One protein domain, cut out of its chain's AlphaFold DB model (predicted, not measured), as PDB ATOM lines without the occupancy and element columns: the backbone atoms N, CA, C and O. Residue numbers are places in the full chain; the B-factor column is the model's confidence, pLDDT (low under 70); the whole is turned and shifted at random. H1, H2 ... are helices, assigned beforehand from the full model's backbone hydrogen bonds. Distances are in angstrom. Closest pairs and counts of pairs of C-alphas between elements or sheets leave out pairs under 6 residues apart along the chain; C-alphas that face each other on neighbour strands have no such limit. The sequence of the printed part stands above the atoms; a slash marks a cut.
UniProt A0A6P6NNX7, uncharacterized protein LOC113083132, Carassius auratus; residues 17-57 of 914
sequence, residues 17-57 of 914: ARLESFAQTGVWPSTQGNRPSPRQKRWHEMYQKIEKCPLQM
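This is residues 17 to 57 of the 914 residues of the protein "uncharacterized protein LOC113083132" of Carassius auratus (UniProt A0A6P6NNX7). Two short helices, H2 and H1, lie side by side and run the same way, and a long loop, residues 26 to 40, arches from the end of H1 back to the start of H2. The printed part has 41 residues with two named helices, H1 then H2, and no named strand; the class is all helix, with under half of the residues in named elements. It is compact, with a radius of gyration of the C-alphas of 9.8 A, and spans 26 by 22 by 14 A.

H2, residues 41 to 51, is the longest helix, 15.1 A from C-alpha 41 at (171.432, 131.801, 90.069) to C-alpha 51 at (156.892, 128.235, 92.014). H1, residues 17 to 25, measures 12.1 A and begins with C-alpha 17 at (166.006, 119.641, 100.879).

H2 and H1 touch, and their closest C-alphas, those of Ile 50 and Ala 23, are 6.0 A apart. Their lines stand at a shallow tilt of 14 degrees, the same way. In H1 and H2 every O i to N i+4 pair is within hydrogen-bond range.

The two C-alphas farthest apart, those of Arg 39 and Leu 55, are 26.3 A apart. The printed part has no cut. The link from H1 to H2, 15 residues, is long. The mean pLDDT of the printed part is 79.7; residues 29 to 33, 39 and 57 are under 70.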
ATOM      1  N   ALA A  17     167.008 119.973  99.863       84.56
ATOM      2  CA  ALA A  17     166.006 119.641 100.879       84.56
ATOM      3  C   ALA A  17     164.956 120.757 101.069       84.56
ATOM      4  O   ALA A  17     163.759 120.485 101.166       84.56
ATOM      5  N   ARG A  18     165.379 122.029 101.053       86.69
ATOM      6  CA  ARG A  18     164.470 123.191 101.130       86.69
ATOM      7  C   ARG A  18     163.592 123.336  99.885       86.69
ATOM      8  O   ARG A  18     162.420 123.683 100.007       86.69
ATOM      9  N   LEU A  19     164.137 123.069  98.696       88.19
ATOM     10  CA  LEU A  19     163.387 123.098  97.435       88.19
ATOM     11  C   LEU A  19     162.368 121.950  97.351       88.19
ATOM     12  O   LEU A  19     161.229 122.185  96.959       88.19
ATOM     13  N   GLU A  20     162.732 120.742  97.788       87.12
ATOM     14  CA  GLU A  20     161.805 119.609  97.910       87.12
ATOM     15  C   GLU A  20     160.688 119.891  98.925       87.12
ATOM     16  O   GLU A  20     159.515 119.685  98.617       87.12
ATOM     17  N   SER A  21     161.026 120.442 100.096       83.25
ATOM     18  CA  SER A  21     160.042 120.862 101.102       83.25
ATOM     19  C   SER A  21     159.083 121.931 100.558       83.25
ATOM     20  O   SER A  21     157.868 121.813 100.730       83.25
ATOM     21  N   PHE A  22     159.592 122.928  99.826       89.31
ATOM     22  CA  PHE A  22     158.767 123.947  99.171       89.31
ATOM     23  C   PHE A  22     157.836 123.348  98.105       89.31
ATOM     24  O   PHE A  22     156.661 123.714  98.051       89.31
ATOM     25  N   ALA A  23     158.317 122.400  97.293       86.69
ATOM     26  CA  ALA A  23     157.497 121.713  96.292       86.69
ATOM     27  C   ALA A  23     156.369 120.874  96.917       86.69
ATOM     28  O   ALA A  23     155.262 120.830  96.390       86.69
ATOM     29  N   GLN A  24     156.628 120.221  98.052       80.69
ATOM     30  CA  GLN A  24     155.635 119.384  98.738       80.69
ATOM     31  C   GLN A  24     154.584 120.210  99.496       80.69
ATOM     32  O   GLN A  24     153.398 119.878  99.486       80.69
ATOM     33  N   THR A  25     155.006 121.288 100.163       78.25
ATOM     34  CA  THR A  25     154.151 122.043 101.098       78.25
ATOM     35  C   THR A  25     153.471 123.267 100.485       78.25
ATOM     36  O   THR A  25     152.479 123.742 101.032       78.25
ATOM     37  N   GLY A  26     153.994 123.809  99.379       79.00
ATOM     38  CA  GLY A  26     153.569 125.102  98.832       79.00
ATOM     39  C   GLY A  26     154.159 126.322  99.557       79.00
ATOM     40  O   GLY A  26     154.045 127.441  99.060       79.00
ATOM     41  N   VAL A  27     154.812 126.132 100.709       79.00
ATOM     42  CA  VAL A  27     155.237 127.204 101.620       79.00
ATOM     43  C   VAL A  27     156.747 127.137 101.835       79.00
ATOM     44  O   VAL A  27     157.319 126.074 102.051       79.00
ATOM     45  N   TRP A  28     157.431 128.281 101.759       82.50
ATOM     46  CA  TRP A  28     158.869 128.323 102.030       82.50
ATOM     47  C   TRP A  28     159.126 128.284 103.548       82.50
ATOM     48  O   TRP A  28     158.560 129.126 104.250       82.50
ATOM     49  N   PRO A  29     159.978 127.379 104.075       67.81
ATOM     50  CA  PRO A  29     160.207 127.247 105.514       67.81
ATOM     51  C   PRO A  29     160.900 128.490 106.098       67.81
ATOM     52  O   PRO A  29     162.113 128.677 105.980       67.81
ATOM     53  N   SER A  30     160.114 129.346 106.756       57.38
ATOM     54  CA  SER A  30     160.552 130.630 107.327       57.38
ATOM     55  C   SER A  30     161.610 130.478 108.424       57.38
ATOM     56  O   SER A  30     162.514 131.305 108.526       57.38
ATOM     57  N   THR A  31     161.554 129.389 109.193       54.03
ATOM     58  CA  THR A  31     162.462 129.087 110.313       54.03
ATOM     59  C   THR A  31     163.896 128.756 109.893       54.03
ATOM     60  O   THR A  31     164.775 128.695 110.747       54.03
ATOM     61  N   GLN A  32     164.158 128.550 108.597       56.62
ATOM     62  CA  GLN A  32     165.476 128.141 108.098       56.62
ATOM     63  C   GLN A  32     166.179 129.224 107.257       56.62
ATOM     64  O   GLN A  32     167.347 129.062 106.896       56.62
ATOM     65  N   GLY A  33     165.509 130.340 106.943       65.06
ATOM     66  CA  GLY A  33     166.098 131.512 106.282       65.06
ATOM     67  C   GLY A  33     165.545 131.838 104.887       65.06
ATOM     68  O   GLY A  33     164.696 131.137 104.336       65.06
ATOM     69  N   ASN A  34     166.039 132.944 104.324       70.25
ATOM     70  CA  ASN A  34     165.490 133.586 103.125       70.25
ATOM     71  C   ASN A  34     165.435 132.679 101.880       70.25
ATOM     72  O   ASN A  34     166.296 131.822 101.664       70.25
ATOM     73  N   ARG A  35     164.443 132.944 101.018       83.50
ATOM     74  CA  ARG A  35     164.328 132.367  99.666       83.50
ATOM     75  C   ARG A  35     165.612 132.633  98.855       83.50
ATOM     76  O   ARG A  35     166.238 133.679  99.055       83.50
ATOM     77  N   PRO A  36     166.012 131.738  97.928       83.81
ATOM     78  CA  PRO A  36     167.229 131.926  97.144       83.81
ATOM     79  C   PRO A  36     167.135 133.214  96.323       83.81
ATOM     80  O   PRO A  36     166.196 133.412  95.554       83.81
ATOM     81  N   SER A  37     168.115 134.097  96.493       76.94
ATOM     82  CA  SER A  37     168.147 135.402  95.824       76.94
ATOM     83  C   SER A  37     168.549 135.275  94.346       76.94
ATOM     84  O   SER A  37     169.267 134.336  93.998       76.94
ATOM     85  N   PRO A  38     168.227 136.251  93.471       77.06
ATOM     86  CA  PRO A  38     168.691 136.255  92.076       77.06
ATOM     87  C   PRO A  38     170.220 136.172  91.906       77.06
ATOM     88  O   PRO A  38     170.706 135.741  90.863       77.06
ATOM     89  N   ARG A  39     171.000 136.537  92.938       68.12
ATOM     90  CA  ARG A  39     172.467 136.375  92.966       68.12
ATOM     91  C   ARG A  39     172.899 134.903  93.079       68.12
ATOM     92  O   ARG A  39     173.992 134.552  92.651       68.12
ATOM     93  N   GLN A  40     172.045 134.026  93.605       79.06
ATOM     94  CA  GLN A  40     172.267 132.582  93.756       79.06
ATOM     95  C   GLN A  40     171.641 131.814  92.580       79.06
ATOM     96  O   GLN A  40     170.813 130.922  92.773       79.06
ATOM     97  N   LYS A  41     172.046 132.185  91.355       74.56
ATOM     98  CA  LYS A  41     171.432 131.801  90.069       74.56
ATOM     99  C   LYS A  41     170.866 130.370  90.027       74.56
ATOM    100  O   LYS A  41     169.670 130.212  89.813       74.56
ATOM    101  N   ARG A  42     171.689 129.349  90.315       83.69
ATOM    102  CA  ARG A  42     171.295 127.922  90.313       83.69
ATOM    103  C   ARG A  42     170.041 127.646  91.155       83.69
ATOM    104  O   ARG A  42     169.101 127.022  90.678       83.69
ATOM    105  N   TRP A  43     170.031 128.103  92.404       87.56
ATOM    106  CA  TRP A  43     168.952 127.815  93.352       87.56
ATOM    107  C   TRP A  43     167.718 128.675  93.093       87.56
ATOM    108  O   TRP A  43     166.598 128.202  93.265       87.56
ATOM    109  N   HIS A  44     167.914 129.905  92.616       86.25
ATOM    110  CA  HIS A  44     166.824 130.795  92.227       86.25
ATOM    111  C   HIS A  44     166.080 130.290  90.978       86.25
ATOM    112  O   HIS A  44     164.853 130.313  90.943       86.25
ATOM    113  N   GLU A  45     166.799 129.763  89.981       86.38
ATOM    114  CA  GLU A  45     166.202 129.126  88.796       86.38
ATOM    115  C   GLU A  45     165.387 127.877  89.164       86.38
ATOM    116  O   GLU A  45     164.288 127.681  88.648       86.38
ATOM    117  N   MET A  46     165.890 127.048  90.085       87.88
ATOM    118  CA  MET A  46     165.180 125.856  90.568       87.88
ATOM    119  C   MET A  46     163.945 126.230  91.402       87.88
ATOM    120  O   MET A  46     162.872 125.676  91.174       87.88
ATOM    121  N   TYR A  47     164.056 127.231  92.281       89.19
ATOM    122  CA  TYR A  47     162.926 127.801  93.019       89.19
ATOM    123  C   TYR A  47     161.826 128.316  92.077       89.19
ATOM    124  O   TYR A  47     160.673 127.913  92.213       89.19
ATOM    125  N   GLN A  48     162.175 129.130  91.070       89.81
ATOM    126  CA  GLN A  48     161.193 129.658  90.114       89.81
ATOM    127  C   GLN A  48     160.516 128.560  89.281       89.81
ATOM    128  O   GLN A  48     159.350 128.709  88.922       89.81
ATOM    129  N   LYS A  49     161.219 127.465  88.954       87.31
ATOM    130  CA  LYS A  49     160.609 126.314  88.264       87.31
ATOM    131  C   LYS A  49     159.547 125.628  89.120       87.31
ATOM    132  O   LYS A  49     158.534 125.207  88.577       87.31
ATOM    133  N   ILE A  50     159.777 125.512  90.427       88.50
ATOM    134  CA  ILE A  50     158.808 124.939  91.371       88.50
ATOM    135  C   ILE A  50     157.629 125.898  91.550       88.50
ATOM    136  O   ILE A  50     156.492 125.487  91.364       88.50
ATOM    137  N   GLU A  51     157.899 127.179  91.817       85.25
ATOM    138  CA  GLU A  51     156.892 128.235  92.014       85.25
ATOM    139  C   GLU A  51     155.921 128.374  90.827       85.25
ATOM    140  O   GLU A  51     154.736 128.614  91.026       85.25
ATOM    141  N   LYS A  52     156.411 128.173  89.595       86.12
ATOM    142  CA  LYS A  52     155.629 128.254  88.347       86.12
ATOM    143  C   LYS A  52     155.124 126.895  87.841       86.12
ATOM    144  O   LYS A  52     154.613 126.816  86.727       86.12
ATOM    145  N   CYS A  53     155.299 125.817  88.606       83.25
ATOM    146  CA  CYS A  53     154.781 124.503  88.233       83.25
ATOM    147  C   CYS A  53     153.248 124.490  88.384       83.25
ATOM    148  O   CYS A  53     152.769 124.927  89.432       83.25
ATOM    149  N   PRO A  54     152.466 123.947  87.428       79.25
ATOM    150  CA  PRO A  54     151.012 123.828  87.572       79.25
ATOM    151  C   PRO A  54     150.602 123.148  88.890       79.25
ATOM    152  O   PRO A  54     149.791 123.683  89.638       79.25
ATOM    153  N   LEU A  55     151.298 122.065  89.260       76.19
ATOM    154  CA  LEU A  55     151.086 121.324  90.512       76.19
ATOM    155  C   LEU A  55     151.410 122.110  91.802       76.19
ATOM    156  O   LEU A  55     151.038 121.671  92.888       76.19
ATOM    157  N   GLN A  56     152.090 123.257  91.708       82.69
ATOM    158  CA  GLN A  56     152.345 124.151  92.845       82.69
ATOM    159  C   GLN A  56     151.187 125.137  93.070       82.69
ATOM    160  O   GLN A  56     150.952 125.572  94.199       82.69
ATOM    161  N   MET A  57     150.449 125.495  92.012       68.50
ATOM    162  CA  MET A  57     149.393 126.510  92.056       68.50
ATOM    163  C   MET A  57     148.057 125.915  92.522       68.50
ATOM    164  O   MET A  57     147.125 125.718  91.740       68.50
TER     165      MET A  57